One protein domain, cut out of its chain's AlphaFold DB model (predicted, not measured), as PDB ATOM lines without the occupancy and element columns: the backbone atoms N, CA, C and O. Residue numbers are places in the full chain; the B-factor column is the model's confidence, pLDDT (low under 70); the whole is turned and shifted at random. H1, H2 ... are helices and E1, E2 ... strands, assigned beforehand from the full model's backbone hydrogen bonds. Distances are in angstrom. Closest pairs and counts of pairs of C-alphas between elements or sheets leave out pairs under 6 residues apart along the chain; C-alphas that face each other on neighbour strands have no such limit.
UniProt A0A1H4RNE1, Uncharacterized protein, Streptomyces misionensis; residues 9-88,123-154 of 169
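Overview. This is residues 9 to 88 and 123 to 154 of the 169 residues of an uncharacterized protein of Streptomyces misionensis (UniProt A0A1H4RNE1). A strongly twisted sheet of six strands runs through the middle, with H1 along one face and H3 on the other, over E4 and E3. The hairpin of E5 and E6 extends the sheet at its far edge, and the unnamed residues 123 to 137 lie at that end. The 112 printed residues include E1 H1 E2 E3 H2 H3 E4 E5 E6 in chain order; the sheet, E4 E3 E1 E2 E6 E5, is mixed. The class is mixed, helices and strands; the whole is compact, with a radius of gyration of the C-alphas of 14.3 A and spans of 44 by 30 by 27 A.

Arrangement. E1, residues 9 to 11, H1, residues 17 to 34, and E2, residues 38 to 40, form a strand-helix-strand unit, two parallel neighbour strands with a helix between, its crossover right-handed; N 10 and O 39 are 2.7 A apart. H1 runs along E2 at 12 degrees on the local plane, at a height over the sheet of 6.8 A; their closest C-alphas, Ala 31 and Val 38, are 5.5 A apart. E3, residues 53 to 56, H2, residues 60 to 63, H3, residues 68 to 80, and E4, residues 83 to 85, form a second right-handed unit; N 54 and O 83 are 2.8 A apart. H2 only grazes the sheet. H1 on one face of the sheet E4 E3 E1 E2 E6 E5 and H3 on the opposite face make three layers, helices on both faces of a sheet; the height of H3 over the sheet is 9.9 A. E3 is parallel to E1, with N 55 and O 9 2.8 A apart. E5, residues 138 to 143, and E6, residues 146 to 151, are an antiparallel hairpin, with N 141 and O 148 2.9 A apart; E6 is antiparallel to E2, with N 38 and O 147 2.9 A apart. In H1 and H3 every O i to N i+4 pair is within hydrogen-bond range; H2 is too short for one.

Along the chain. E1 begins at C-alpha 9 (-110.798, 91.239, 34.306). H1 is 25.5 A long, H3 18.1 A, E5 15.2 A and E6 16.1 A, ending at C-alpha 151 (-93.398, 97.132, 22.503).

Size, cuts and confidence. The farthest C-alphas, Asp 65 and Val 135, are 44.2 A apart. Residues 89 to 122 are not printed; C-alphas 88 and 123 are 20.6 A apart. The link from E2 to E3 is long. Residues 133 to 135 have pLDDT under 70.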
ATOM      1  N   LEU A   9    -109.567  90.465  34.427       97.94
ATOM      2  CA  LEU A   9    -110.798  91.239  34.306       97.94
ATOM      3  C   LEU A   9    -110.878  92.268  35.430       97.94
ATOM      4  O   LEU A   9    -110.637  91.937  36.585       97.94
ATOM      5  N   VAL A  10    -111.277  93.494  35.110       97.88
ATOM      6  CA  VAL A  10    -111.524  94.554  36.088       97.88
ATOM      7  C   VAL A  10    -113.013  94.808  36.178       97.88
ATOM      8  O   VAL A  10    -113.673  95.091  35.175       97.88
ATOM      9  N   LEU A  11    -113.531  94.718  37.395       97.38
ATOM     10  CA  LEU A  11    -114.916  95.013  37.721       97.38
ATOM     11  C   LEU A  11    -114.983  96.272  38.579       97.38
ATOM     12  O   LEU A  11    -114.129  96.514  39.422       97.38
ATOM     13  N   GLY A  12    -116.012  97.084  38.384       95.56
ATOM     14  CA  GLY A  12    -116.193  98.309  39.151       95.56
ATOM     15  C   GLY A  12    -117.554  98.930  38.910       95.56
ATOM     16  O   GLY A  12    -118.415  98.352  38.241       95.56
ATOM     17  N   ASN A  13    -117.762 100.118  39.464       93.38
ATOM     18  CA  ASN A  13    -118.979 100.873  39.200       93.38
ATOM     19  C   ASN A  13    -119.024 101.366  37.746       93.38
ATOM     20  O   ASN A  13    -118.022 101.778  37.171       93.38
ATOM     21  N   THR A  14    -120.218 101.331  37.156       94.25
ATOM     22  CA  THR A  14    -120.475 101.756  35.766       94.25
ATOM     23  C   THR A  14    -121.723 102.642  35.650       94.25
ATOM     24  O   THR A  14    -122.232 102.889  34.559       94.25
ATOM     25  N   SER A  15    -122.226 103.140  36.788       92.81
ATOM     26  CA  SER A  15    -123.462 103.928  36.886       92.81
ATOM     27  C   SER A  15    -123.353 105.299  36.223       92.81
ATOM     28  O   SER A  15    -124.339 105.821  35.698       92.81
ATOM     29  N   THR A  16    -122.169 105.907  36.275       94.69
ATOM     30  CA  THR A  16    -121.910 107.248  35.752       94.69
ATOM     31  C   THR A  16    -120.676 107.267  34.845       94.69
ATOM     32  O   THR A  16    -119.806 106.404  34.962       94.69
ATOM     33  N   PRO A  17    -120.531 108.281  33.969       96.38
ATOM     34  CA  PRO A  17    -119.312 108.448  33.174       96.38
ATOM     35  C   PRO A  17    -118.036 108.581  34.017       96.38
ATOM     36  O   PRO A  17    -116.970 108.174  33.569       96.38
ATOM     37  N   ALA A  18    -118.137 109.142  35.226       96.31
ATOM     38  CA  ALA A  18    -117.003 109.250  36.139       96.31
ATOM     39  C   ALA A  18    -116.594 107.880  36.697       96.31
ATOM     40  O   ALA A  18    -115.402 107.613  36.814       96.31
ATOM     41  N   ASP A  19    -117.564 107.004  36.976       94.69
ATOM     42  CA  ASP A  19    -117.281 105.637  37.428       94.69
ATOM     43  C   ASP A  19    -116.599 104.825  36.324       94.69
ATOM     44  O   ASP A  19    -115.619 104.135  36.581       94.69
ATOM     45  N   VAL A  20    -117.065 104.969  35.078       95.38
ATOM     46  CA  VAL A  20    -116.437 104.314  33.920       95.38
ATOM     47  C   VAL A  20    -115.007 104.814  33.712       95.38
ATOM     48  O   VAL A  20    -114.118 104.009  33.455       95.38
ATOM     49  N   GLU A  21    -114.750 106.117  33.859       96.50
ATOM     50  CA  GLU A  21    -113.385 106.646  33.750       96.50
ATOM     51  C   GLU A  21    -112.489 106.175  34.904       96.50
ATOM     52  O   GLU A  21    -111.325 105.857  34.674       96.50
ATOM     53  N   HIS A  22    -113.021 106.069  36.128       95.38
ATOM     54  CA  HIS A  22    -112.301 105.474  37.262       95.38
ATOM     55  C   HIS A  22    -111.944 104.012  36.987       95.38
ATOM     56  O   HIS A  22    -110.783 103.628  37.103       95.38
ATOM     57  N   LEU A  23    -112.917 103.214  36.541       95.88
ATOM     58  CA  LEU A  23    -112.716 101.820  36.151       95.88
ATOM     59  C   LEU A  23    -111.630 101.689  35.069       95.88
ATOM     60  O   LEU A  23    -110.727 100.860  35.181       95.88
ATOM     61  N   ARG A  24    -111.681 102.554  34.053       97.38
ATOM     62  CA  ARG A  24    -110.704 102.607  32.963       97.38
ATOM     63  C   ARG A  24    -109.305 102.981  33.462       97.38
ATOM     64  O   ARG A  24    -108.322 102.373  33.045       97.38
ATOM     65  N   HIS A  25    -109.208 103.937  34.385       96.38
ATOM     66  CA  HIS A  25    -107.947 104.334  35.012       96.38
ATOM     67  C   HIS A  25    -107.325 103.192  35.828       96.38
ATOM     68  O   HIS A  25    -106.130 102.926  35.701       96.38
ATOM     69  N   VAL A  26    -108.131 102.480  36.623       96.19
ATOM     70  CA  VAL A  26    -107.670 101.300  37.371       96.19
ATOM     71  C   VAL A  26    -107.174 100.211  36.423       96.19
ATOM     72  O   VAL A  26    -106.097  99.662  36.636       96.19
ATOM     73  N   ALA A  27    -107.907  99.935  35.345       97.06
ATOM     74  CA  ALA A  27    -107.508  98.931  34.364       97.06
ATOM     75  C   ALA A  27    -106.181  99.267  33.667       97.06
ATOM     76  O   ALA A  27    -105.351  98.380  33.463       97.06
ATOM     77  N   TRP A  28    -105.944 100.544  33.364       96.25
ATOM     78  CA  TRP A  28    -104.658 100.995  32.836       96.25
ATOM     79  C   TRP A  28    -103.517 100.784  33.844       96.25
ATOM     80  O   TRP A  28    -102.479 100.234  33.475       96.25
ATOM     81  N   ASN A  29    -103.717 101.153  35.119       94.81
ATOM     82  CA  ASN A  29    -102.713 100.942  36.171       94.81
ATOM     83  C   ASN A  29    -102.416  99.452  36.372       94.81
ATOM     84  O   ASN A  29    -101.256  99.077  36.468       94.81
ATOM     85  N   LEU A  30    -103.437  98.592  36.367       94.56
ATOM     86  CA  LEU A  30    -103.261  97.141  36.447       94.56
ATOM     87  C   LEU A  30    -102.449  96.593  35.272       94.56
ATOM     88  O   LEU A  30    -101.561  95.771  35.482       94.56
ATOM     89  N   ALA A  31    -102.710  97.058  34.046       93.56
ATOM     90  CA  ALA A  31    -101.956  96.615  32.872       93.56
ATOM     91  C   ALA A  31    -100.478  97.001  32.984       93.56
ATOM     92  O   ALA A  31     -99.600  96.232  32.588       93.56
ATOM     93  N   TYR A  32    -100.215  98.174  33.561       90.50
ATOM     94  CA  TYR A  32     -98.873  98.661  33.838       90.50
ATOM     95  C   TYR A  32     -98.186  97.883  34.973       90.50
ATOM     96  O   TYR A  32     -97.060  97.428  34.802       90.50
ATOM     97  N   GLU A  33     -98.868  97.667  36.100       90.94
ATOM     98  CA  GLU A  33     -98.322  96.972  37.273       90.94
ATOM     99  C   GLU A  33     -98.081  95.470  37.030       90.94
ATOM    100  O   GLU A  33     -97.079  94.923  37.498       90.94
ATOM    101  N   LEU A  34     -98.987  94.800  36.306       89.31
ATOM    102  CA  LEU A  34     -98.901  93.364  36.008       89.31
ATOM    103  C   LEU A  34     -98.059  93.055  34.771       89.31
ATOM    104  O   LEU A  34     -97.579  91.932  34.633       89.31
ATOM    105  N   GLY A  35     -97.943  93.998  33.832       87.38
ATOM    106  CA  GLY A  35     -97.381  93.702  32.515       87.38
ATOM    107  C   GLY A  35     -98.202  92.673  31.729       87.38
ATOM    108  O   GLY A  35     -97.648  91.910  30.936       87.38
ATOM    109  N   ALA A  36     -99.519  92.629  31.954       89.56
ATOM    110  CA  ALA A  36    -100.447  91.686  31.333       89.56
ATOM    111  C   ALA A  36    -101.621  92.415  30.650       89.56
ATOM    112  O   ALA A  36    -101.924  93.554  31.007       89.56
ATOM    113  N   PRO A  37    -102.304  91.784  29.676       93.94
ATOM    114  CA  PRO A  37    -103.548  92.310  29.136       93.94
ATOM    115  C   PRO A  37    -104.623  92.432  30.221       93.94
ATOM    116  O   PRO A  37    -104.855  91.501  30.994       93.94
ATOM    117  N   VAL A  38    -105.311  93.567  30.241       96.44
ATOM    118  CA  VAL A  38    -106.375  93.864  31.203       96.44
ATOM    119  C   VAL A  38    -107.628  94.263  30.451       96.44
ATOM    120  O   VAL A  38    -107.563  95.121  29.578       96.44
ATOM    121  N   VAL A  39    -108.765  93.671  30.798       97.56
ATOM    122  CA  VAL A  39    -110.080  94.029  30.248       97.56
ATOM    123  C   VAL A  39    -110.917  94.649  31.354       97.56
ATOM    124  O   VAL A  39    -110.929  94.122  32.461       97.56
ATOM    125  N   PHE A  40    -111.631  95.739  31.085       97.25
ATOM    126  CA  PHE A  40    -112.556  96.335  32.049       97.25
ATOM    127  C   PHE A  40    -114.009  96.155  31.614       97.25
ATOM    128  O   PHE A  40    -114.393  96.507  30.503       97.25
ATOM    129  N   ALA A  41    -114.843  95.616  32.502       96.75
ATOM    130  CA  ALA A  41    -116.202  95.242  32.138       96.75
ATOM    131  C   ALA A  41    -117.186  96.414  32.241       96.75
ATOM    132  O   ALA A  41    -117.383  96.983  33.314       96.75
ATOM    133  N   THR A  42    -117.892  96.711  31.145       95.38
ATOM    134  CA  THR A  42    -119.009  97.683  31.146       95.38
ATOM    135  C   THR A  42    -120.382  97.062  30.859       95.38
ATOM    136  O   THR A  42    -121.412  97.729  30.970       95.38
ATOM    137  N   HIS A  43    -120.415  95.767  30.547       94.06
ATOM    138  CA  HIS A  43    -121.601  94.953  30.265       94.06
ATOM    139  C   HIS A  43    -121.381  93.497  30.713       94.06
ATOM    140  O   HIS A  43    -120.353  93.190  31.297       94.06
ATOM    141  N   THR A  44    -122.338  92.593  30.475       94.44
ATOM    142  CA  THR A  44    -122.312  91.195  30.969       94.44
ATOM    143  C   THR A  44    -121.772  90.163  29.984       94.44
ATOM    144  O   THR A  44    -121.693  88.994  30.331       94.44
ATOM    145  N   ASP A  45    -121.425  90.552  28.757       95.19
ATOM    146  CA  ASP A  45    -121.093  89.586  27.694       95.19
ATOM    147  C   ASP A  45    -119.710  88.912  27.853       95.19
ATOM    148  O   ASP A  45    -119.299  88.105  27.017       95.19
ATOM    149  N   TYR A  46    -119.005  89.189  28.953       95.44
ATOM    150  CA  TYR A  46    -117.719  88.583  29.281       95.44
ATOM    151  C   TYR A  46    -117.884  87.191  29.876       95.44
ATOM    152  O   TYR A  46    -118.743  86.939  30.716       95.44
ATOM    153  N   ARG A  47    -116.982  86.284  29.506       96.50
ATOM    154  CA  ARG A  47    -116.886  84.961  30.122       96.50
ATOM    155  C   ARG A  47    -115.783  84.995  31.168       96.50
ATOM    156  O   ARG A  47    -114.613  84.881  30.830       96.50
ATOM    157  N   VAL A  48    -116.151  85.094  32.443       96.12
ATOM    158  CA  VAL A  48    -115.189  85.223  33.563       96.12
ATOM    159  C   VAL A  48    -114.132  84.109  33.623       96.12
ATOM    160  O   VAL A  48    -113.039  84.318  34.130       96.12
ATOM    161  N   THR A  49    -114.434  82.934  33.062       96.19
ATOM    162  CA  THR A  49    -113.518  81.776  32.990       96.19
ATOM    163  C   THR A  49    -112.413  81.908  31.942       96.19
ATOM    164  O   THR A  49    -111.496  81.089  31.936       96.19
ATOM    165  N   ASP A  50    -112.481  82.919  31.073       95.56
ATOM    166  CA  ASP A  50    -111.428  83.230  30.103       95.56
ATOM    167  C   ASP A  50    -110.313  84.106  30.728       95.56
ATOM    168  O   ASP A  50    -109.304  84.380  30.076       95.56
ATOM    169  N   PHE A  51    -110.470  84.522  31.994       96.25
ATOM    170  CA  PHE A  51    -109.538  85.388  32.721       96.25
ATOM    171  C   PHE A  51    -108.797  84.634  33.827       96.25
ATOM    172  O   PHE A  51    -109.325  83.700  34.428       96.25
ATOM    173  N   ALA A  52    -107.565  85.060  34.113       94.81
ATOM    174  CA  ALA A  52    -106.745  84.475  35.174       94.81
ATOM    175  C   ALA A  52    -107.233  84.857  36.576       94.81
ATOM    176  O   ALA A  52    -107.158  84.048  37.496       94.81
ATOM    177  N   ALA A  53    -107.714  86.090  36.720       96.25
ATOM    178  CA  ALA A  53    -108.210  86.654  37.964       96.25
ATOM    179  C   ALA A  53    -109.144  87.837  37.674       96.25
ATOM    180  O   ALA A  53    -109.168  88.381  36.561       96.25
ATOM    181  N   VAL A  54    -109.881  88.244  38.702       97.12
ATOM    182  CA  VAL A  54    -110.708  89.448  38.729       97.12
ATOM    183  C   VAL A  54    -110.116  90.447  39.718       97.12
ATOM    184  O   VAL A  54    -109.842  90.103  40.862       97.12
ATOM    185  N   TYR A  55    -109.979  91.700  39.300       97.06
ATOM    186  CA  TYR A  55    -109.606  92.819  40.157       97.06
ATOM    187  C   TYR A  55    -110.788  93.766  40.304       97.06
ATOM    188  O   TYR A  55    -111.473  94.083  39.329       97.06
ATOM    189  N   LEU A  56    -111.035  94.233  41.520       96.06
ATOM    190  CA  LEU A  56    -112.077  95.211  41.782       96.06
ATOM    191  C   LEU A  56    -111.479  96.623  41.728       96.06
ATOM    192  O   LEU A  56    -110.409  96.878  42.269       96.06
ATOM    193  N   ALA A  57    -112.160  97.558  41.067       94.94
ATOM    194  CA  ALA A  57    -111.789  98.976  41.035       94.94
ATOM    195  C   ALA A  57    -112.215  99.727  42.307       94.94
ATOM    196  O   ALA A  57    -111.792 100.862  42.548       94.94
ATOM    197  N   ASN A  58    -113.075  99.100  43.101       91.81
ATOM    198  CA  ASN A  58    -113.580  99.551  44.386       91.81
ATOM    199  C   ASN A  58    -113.500  98.366  45.355       91.81
ATOM    200  O   ASN A  58    -113.499  97.224  44.905       91.81
ATOM    201  N   ASP A  59    -113.443  98.613  46.660       88.56
ATOM    202  CA  ASP A  59    -113.508  97.519  47.633       88.56
ATOM    203  C   ASP A  59    -114.832  96.737  47.532       88.56
ATOM    204  O   ASP A  59    -115.849  97.228  47.023       88.56
ATOM    205  N   LEU A  60    -114.821  95.496  48.019       85.31
ATOM    206  CA  LEU A  60    -115.984  94.615  47.983       85.31
ATOM    207  C   LEU A  60    -117.244  95.221  48.631       85.31
ATOM    208  O   LEU A  60    -118.354  94.933  48.180       85.31
ATOM    209  N   GLU A  61    -117.104  96.053  49.668       86.31
ATOM    210  CA  GLU A  61    -118.243  96.699  50.333       86.31
ATOM    211  C   GLU A  61    -118.922  97.706  49.397       86.31
ATOM    212  O   GLU A  61    -120.136  97.645  49.194       86.31
ATOM    213  N   ALA A  62    -118.138  98.563  48.744       85.50
ATOM    214  CA  ALA A  62    -118.605  99.500  47.729       85.50
ATOM    215  C   ALA A  62    -119.183  98.792  46.493       85.50
ATOM    216  O   ALA A  62    -119.987  99.379  45.763       85.50
ATOM    217  N   MET A  63    -118.809  97.532  46.261       86.62
ATOM    218  CA  MET A  63    -119.315  96.735  45.146       86.62
ATOM    219  C   MET A  63    -120.720  96.178  45.376       86.62
ATOM    220  O   MET A  63    -121.383  95.827  44.402       86.62
ATOM    221  N   LEU A  64    -121.224  96.145  46.614       85.38
ATOM    222  CA  LEU A  64    -122.577  95.653  46.912       85.38
ATOM    223  C   LEU A  64    -123.686  96.510  46.284       85.38
ATOM    224  O   LEU A  64    -124.747  95.983  45.947       85.38
ATOM    225  N   ASP A  65    -123.424  97.803  46.093       85.62
ATOM    226  CA  ASP A  65    -124.346  98.757  45.465       85.62
ATOM    227  C   ASP A  65    -124.079  98.945  43.960       85.62
ATOM    228  O   ASP A  65    -124.644  99.838  43.317       85.62
ATOM    229  N   ALA A  66    -123.212  98.117  43.375       88.06
ATOM    230  CA  ALA A  66    -122.814  98.259  41.987       88.06
ATOM    231  C   ALA A  66    -123.935  97.899  41.000       88.06
ATOM    232  O   ALA A  66    -124.864  97.148  41.317       88.06
ATOM    233  N   PRO A  67    -123.847  98.392  39.752       90.00
ATOM    234  CA  PRO A  67    -124.766  98.007  38.691       90.00
ATOM    235  C   PRO A  67    -124.840  96.495  38.479       90.00
ATOM    236  O   PRO A  67    -123.866  95.764  38.666       90.00
ATOM    237  N   ALA A  68    -125.999  96.045  37.992       89.56
ATOM    238  CA  ALA A  68    -126.264  94.632  37.740       89.56
ATOM    239  C   ALA A  68    -125.162  93.915  36.931       89.56
ATOM    240  O   ALA A  68    -124.825  92.801  37.327       89.56
ATOM    241  N   PRO A  69    -124.555  94.502  35.872       91.19
ATOM    242  CA  PRO A  69    -123.474  93.836  35.150       91.19
ATOM    243  C   PRO A  69    -122.299  93.424  36.037       91.19
ATOM    244  O   PRO A  69    -121.854  92.281  35.976       91.19
ATOM    245  N   THR A  70    -121.855  94.323  36.912       93.69
ATOM    246  CA  THR A  70    -120.732  94.081  37.818       93.69
ATOM    247  C   THR A  70    -121.052  92.988  38.830       93.69
ATOM    248  O   THR A  70    -120.264  92.062  39.005       93.69
ATOM    249  N   LEU A  71    -122.233  93.047  39.453       95.00
ATOM    250  CA  LEU A  71    -122.658  92.041  40.430       95.00
ATOM    251  C   LEU A  71    -122.836  90.650  39.806       95.00
ATOM    252  O   LEU A  71    -122.510  89.649  40.443       95.00
ATOM    253  N   ILE A  72    -123.339  90.581  38.569       96.12
ATOM    254  CA  ILE A  72    -123.492  89.320  37.833       96.12
ATOM    255  C   ILE A  72    -122.117  88.697  37.581       96.12
ATOM    256  O   ILE A  72    -121.897  87.557  37.983       96.12
ATOM    257  N   LEU A  73    -121.182  89.449  36.995       97.25
ATOM    258  CA  LEU A  73    -119.843  88.942  36.682       97.25
ATOM    259  C   LEU A  73    -119.055  88.570  37.942       97.25
ATOM    260  O   LEU A  73    -118.395  87.535  37.968       97.25
ATOM    261  N   LEU A  74    -119.166  89.359  39.013       96.56
ATOM    262  CA  LEU A  74    -118.554  89.025  40.298       96.56
ATOM    263  C   LEU A  74    -119.113  87.704  40.850       96.56
ATOM    264  O   LEU A  74    -118.355  86.829  41.268       96.56
ATOM    265  N   GLY A  75    -120.436  87.528  40.808       96.25
ATOM    266  CA  GLY A  75    -121.082  86.280  41.213       96.25
ATOM    267  C   GLY A  75    -120.632  85.081  40.374       96.25
ATOM    268  O   GLY A  75    -120.358  84.015  40.925       96.25
ATOM    269  N   GLU A  76    -120.512  85.248  39.057       97.81
ATOM    270  CA  GLU A  76    -120.004  84.210  38.156       97.81
ATOM    271  C   GLU A  76    -118.549  83.842  38.461       97.81
ATOM    272  O   GLU A  76    -118.231  82.653  38.517       97.81
ATOM    273  N   ALA A  77    -117.679  84.830  38.697       96.94
ATOM    274  CA  ALA A  77    -116.271  84.607  39.020       96.94
ATOM    275  C   ALA A  77    -116.119  83.786  40.307       96.94
ATOM    276  O   ALA A  77    -115.433  82.762  40.319       96.94
ATOM    277  N   LEU A  78    -116.856  84.165  41.358       96.31
ATOM    278  CA  LEU A  78    -116.874  83.447  42.633       96.31
ATOM    279  C   LEU A  78    -117.405  82.012  42.488       96.31
ATOM    280  O   LEU A  78    -116.846  81.083  43.070       96.31
ATOM    281  N   LEU A  79    -118.464  81.800  41.697       97.62
ATOM    282  CA  LEU A  79    -119.016  80.463  41.436       97.62
ATOM    283  C   LEU A  79    -118.070  79.580  40.615       97.62
ATOM    284  O   LEU A  79    -118.047  78.363  40.806       97.62
ATOM    285  N   ALA A  80    -117.311  80.181  39.700       97.19
ATOM    286  CA  ALA A  80    -116.314  79.499  38.885       97.19
ATOM    287  C   ALA A  80    -114.996  79.235  39.636       97.19
ATOM    288  O   ALA A  80    -114.160  78.484  39.130       97.19
ATOM    289  N   GLY A  81    -114.818  79.804  40.834       96.88
ATOM    290  CA  GLY A  81    -113.586  79.691  41.613       96.88
ATOM    291  C   GLY A  81    -112.426  80.498  41.028       96.88
ATOM    292  O   GLY A  81    -111.280  80.088  41.179       96.88
ATOM    293  N   ILE A  82    -112.728  81.595  40.329       96.81
ATOM    294  CA  ILE A  82    -111.730  82.561  39.865       96.81
ATOM    295  C   ILE A  82    -111.328  83.446  41.044       96.81
ATOM    296  O   ILE A  82    -112.191  83.894  41.803       96.81
ATOM    297  N   ASP A  83    -110.028  83.694  41.189       95.69
ATOM    298  CA  ASP A  83    -109.505  84.555  42.245       95.69
ATOM    299  C   ASP A  83    -110.004  85.995  42.058       95.69
ATOM    300  O   ASP A  83    -109.992  86.535  40.947       95.69
ATOM    301  N   VAL A  84    -110.468  86.606  43.151       95.00
ATOM    302  CA  VAL A  84    -110.958  87.989  43.188       95.00
ATOM    303  C   VAL A  84    -110.081  88.790  44.143       95.00
ATOM    304  O   VAL A  84    -109.902  88.396  45.296       95.00
ATOM    305  N   HIS A  85    -109.558  89.914  43.664       94.44
ATOM    306  CA  HIS A  85    -108.667  90.797  44.404       94.44
ATOM    307  C   HIS A  85    -109.312  92.165  44.633       94.44
ATOM    308  O   HIS A  85    -109.745  92.825  43.685       94.44
ATOM    309  N   ASP A  86    -109.336  92.599  45.892       91.88
ATOM    310  CA  ASP A  86    -109.648  93.977  46.268       91.88
ATOM    311  C   ASP A  86    -108.479  94.923  45.912       91.88
ATOM    312  O   ASP A  86    -107.326  94.476  45.845       91.88
ATOM    313  N   PRO A  87    -108.737  96.234  45.717       88.81
ATOM    314  CA  PRO A  87    -107.676  97.235  45.722       88.81
ATOM    315  C   PRO A  87    -106.883  97.177  47.029       88.81
ATOM    316  O   PRO A  87    -107.463  96.954  48.093       88.81
ATOM    317  N   LEU A  88    -105.581  97.463  46.967       88.38
ATOM    318  CA  LEU A  88    -104.785  97.583  48.184       88.38
ATOM    319  C   LEU A  88    -105.180  98.844  48.947       88.38
ATOM    320  O   LEU A  88    -105.409  99.913  48.367       88.38
ATOM    321  N   GLU A 123     -91.426  88.877  34.430       81.06
ATOM    322  CA  GLU A 123     -92.781  88.318  34.292       81.06
ATOM    323  C   GLU A 123     -93.693  89.215  33.429       81.06
ATOM    324  O   GLU A 123     -94.722  88.754  32.935       81.06
ATOM    325  N   SER A 124     -93.290  90.469  33.198       79.81
ATOM    326  CA  SER A 124     -93.927  91.403  32.263       79.81
ATOM    327  C   SER A 124     -93.485  91.123  30.823       79.81
ATOM    328  O   SER A 124     -92.290  91.017  30.542       79.81
ATOM    329  N   ALA A 125     -94.436  91.012  29.892       80.44
ATOM    330  CA  ALA A 125     -94.130  90.694  28.499       80.44
ATOM    331  C   ALA A 125     -95.018  91.455  27.513       80.44
ATOM    332  O   ALA A 125     -96.209  91.675  27.734       80.44
ATOM    333  N   CYS A 126     -94.446  91.776  26.353       84.69
ATOM    334  CA  CYS A 126     -95.201  92.272  25.213       84.69
ATOM    335  C   CYS A 126     -96.248  91.237  24.799       84.69
ATOM    336  O   CYS A 126     -95.911  90.120  24.404       84.69
ATOM    337  N   ALA A 127     -97.520  91.628  24.796       85.56
ATOM    338  CA  ALA A 127     -98.626  90.740  24.449       85.56
ATOM    339  C   ALA A 127     -98.588  90.237  22.990       85.56
ATOM    340  O   ALA A 127     -99.311  89.305  22.643       85.56
ATOM    341  N   TRP A 128     -97.765  90.846  22.124       84.25
ATOM    342  CA  TRP A 128     -97.603  90.436  20.727       84.25
ATOM    343  C   TRP A 128     -96.420  89.491  20.499       84.25
ATOM    344  O   TRP A 128     -96.593  88.410  19.939       84.25
ATOM    345  N   CYS A 129     -95.205  89.912  20.862       84.38
ATOM    346  CA  CYS A 129     -93.999  89.125  20.593       84.38
ATOM    347  C   CYS A 129     -93.610  88.199  21.747       84.38
ATOM    348  O   CYS A 129     -92.739  87.360  21.551       84.38
ATOM    349  N   PHE A 130     -94.263  88.334  22.908       82.31
ATOM    350  CA  PHE A 130     -93.973  87.600  24.145       82.31
ATOM    351  C   PHE A 130     -92.550  87.802  24.679       82.31
ATOM    352  O   PHE A 130     -92.108  87.048  25.540       82.31
ATOM    353  N   GLU A 131     -91.853  88.818  24.171       81.75
ATOM    354  CA  GLU A 131     -90.550  89.241  24.681       81.75
ATOM    355  C   GLU A 131     -90.757  90.231  25.826       81.75
ATOM    356  O   GLU A 131     -91.761  90.953  25.859       81.75
ATOM    357  N   TRP A 132     -89.803  90.251  26.747       75.94
ATOM    358  CA  TRP A 132     -89.806  91.124  27.913       75.94
ATOM    359  C   TRP A 132     -89.413  92.555  27.553       75.94
ATOM    360  O   TRP A 132     -88.937  92.840  26.452       75.94
ATOM    361  N   ASN A 133     -89.607  93.452  28.513       69.00
ATOM    362  CA  ASN A 133     -89.344  94.875  28.341       69.00
ATOM    363  C   ASN A 133     -87.845  95.253  28.314       69.00
ATOM    364  O   ASN A 133     -87.503  96.413  28.089       69.00
ATOM    365  N   ASP A 134     -86.944  94.295  28.544       68.75
ATOM    366  CA  ASP A 134     -85.493  94.490  28.481       68.75
ATOM    367  C   ASP A 134     -85.006  94.727  27.040       68.75
ATOM    368  O   ASP A 134     -83.954  95.335  26.819       68.75
ATOM    369  N   VAL A 135     -85.797  94.293  26.054       63.06
ATOM    370  CA  VAL A 135     -85.576  94.549  24.629       63.06
ATOM    371  C   VAL A 135     -86.025  95.960  24.239       63.06
ATOM    372  O   VAL A 135     -85.317  96.657  23.508       63.06
ATOM    373  N   GLU A 136     -87.208  96.375  24.693       73.69
ATOM    374  CA  GLU A 136     -87.826  97.672  24.407       73.69
ATOM    375  C   GLU A 136     -88.865  98.002  25.491       73.69
ATOM    376  O   GLU A 136     -89.531  97.115  26.010       73.69
ATOM    377  N   GLU A 137     -89.061  99.279  25.822       80.88
ATOM    378  CA  GLU A 137     -90.079  99.668  26.805       80.88
ATOM    379  C   GLU A 137     -91.498  99.297  26.325       80.88
ATOM    380  O   GLU A 137     -91.868  99.502  25.160       80.88
ATOM    381  N   LEU A 138     -92.312  98.751  27.232       85.06
ATOM    382  CA  LEU A 138     -93.709  98.429  26.956       85.06
ATOM    383  C   LEU A 138     -94.570  99.689  27.020       85.06
ATOM    384  O   LEU A 138     -94.565 100.437  27.990       85.06
ATOM    385  N   THR A 139     -95.377  99.887  25.988       89.62
ATOM    386  CA  THR A 139     -96.439 100.887  25.944       89.62
ATOM    387  C   THR A 139     -97.777 100.205  26.197       89.62
ATOM    388  O   THR A 139     -98.113  99.224  25.532       89.62
ATOM    389  N   ILE A 140     -98.573 100.739  27.122       92.06
ATOM    390  CA  ILE A 140     -99.951 100.281  27.326       92.06
ATOM    391  C   ILE A 140    -100.842 100.878  26.237       92.06
ATOM    392  O   ILE A 140    -100.995 102.097  26.144       92.06
ATOM    393  N   VAL A 141    -101.433 100.017  25.410       93.06
ATOM    394  CA  VAL A 141    -102.291 100.411  24.289       93.06
ATOM    395  C   VAL A 141    -103.742 100.067  24.569       93.06
ATOM    396  O   VAL A 141    -104.065  98.939  24.922       93.06
ATOM    397  N   GLU A 142    -104.619 101.044  24.366       93.44
ATOM    398  CA  GLU A 142    -106.067 100.883  24.486       93.44
ATOM    399  C   GLU A 142    -106.654 100.267  23.205       93.44
ATOM    400  O   GLU A 142    -106.412 100.752  22.095       93.44
ATOM    401  N   GLN A 143    -107.433  99.194  23.354       90.00
ATOM    402  CA  GLN A 143    -108.170  98.520  22.285       90.00
ATOM    403  C   GLN A 143    -109.577  98.164  22.770       90.00
ATOM    404  O   GLN A 143    -109.783  97.122  23.381       90.00
ATOM    405  N   GLY A 144    -110.554  99.024  22.476       91.81
ATOM    406  CA  GLY A 144    -111.927  98.820  22.943       91.81
ATOM    407  C   GLY A 144    -112.007  98.932  24.464       91.81
ATOM    408  O   GLY A 144    -111.761 100.002  25.011       91.81
ATOM    409  N   ASP A 145    -112.344  97.831  25.119       92.88
ATOM    410  CA  ASP A 145    -112.429  97.664  26.571       92.88
ATOM    411  C   ASP A 145    -111.183  96.997  27.183       92.88
ATOM    412  O   ASP A 145    -111.201  96.562  28.337       92.88
ATOM    413  N   ALA A 146    -110.092  96.920  26.418       94.69
ATOM    414  CA  ALA A 146    -108.848  96.299  26.838       94.69
ATOM    415  C   ALA A 146    -107.663  97.273  26.831       94.69
ATOM    416  O   ALA A 146    -107.524  98.126  25.951       94.69
ATOM    417  N   PHE A 147    -106.754  97.072  27.778       96.00
ATOM    418  CA  PHE A 147    -105.418  97.649  27.819       96.00
ATOM    419  C   PHE A 147    -104.388  96.548  27.614       96.00
ATOM    420  O   PHE A 147    -104.369  95.548  28.328       96.00
ATOM    421  N   VAL A 148    -103.534  96.726  26.609       93.00
ATOM    422  CA  VAL A 148    -102.609  95.697  26.142       93.00
ATOM    423  C   VAL A 148    -101.176  96.238  26.184       93.00
ATOM    424  O   VAL A 148    -100.883  97.199  25.467       93.00
ATOM    425  N   PRO A 149    -100.268  95.647  26.981       91.12
ATOM    426  CA  PRO A 149     -98.860  96.033  26.992       91.12
ATOM    427  C   PRO A 149     -98.159  95.547  25.717       91.12
ATOM    428  O   PRO A 149     -98.152  94.353  25.412       91.12
ATOM    429  N   LEU A 150     -97.565  96.465  24.953       89.62
ATOM    430  CA  LEU A 150     -96.889  96.177  23.686       89.62
ATOM    431  C   LEU A 150     -95.601  96.983  23.543       89.62
ATOM    432  O   LEU A 150     -95.572  98.170  23.845       89.62
ATOM    433  N   HIS A 151     -94.563  96.381  22.972       88.38
ATOM    434  CA  HIS A 151     -93.398  97.132  22.503       88.38
ATOM    435  C   HIS A 151     -93.795  98.120  21.402       88.38
ATOM    436  O   HIS A 151     -94.595  97.774  20.523       88.38
ATOM    437  N   ALA A 152     -93.198  99.315  21.387       86.19
ATOM    438  CA  ALA A 152     -93.511 100.315  20.366       86.19
ATOM    439  C   ALA A 152     -93.200  99.802  18.944       86.19
ATOM    440  O   ALA A 152     -93.994 100.026  18.024       86.19
ATOM    441  N   GLY A 153     -92.137  99.007  18.762       83.56
ATOM    442  CA  GLY A 153     -91.870  98.308  17.503       83.56
ATOM    443  C   GLY A 153     -92.974  97.323  17.088       83.56
ATOM    444  O   GLY A 153     -93.303  97.222  15.903       83.56
ATOM    445  N   CYS A 154     -93.630  96.655  18.040       84.81
ATOM    446  CA  CYS A 154     -94.720  95.712  17.761       84.81
ATOM    447  C   CYS A 154     -96.016  96.401  17.308       84.81
ATOM    448  O   CYS A 154     -96.793  95.796  16.575       84.81
TER     449      CYS A 154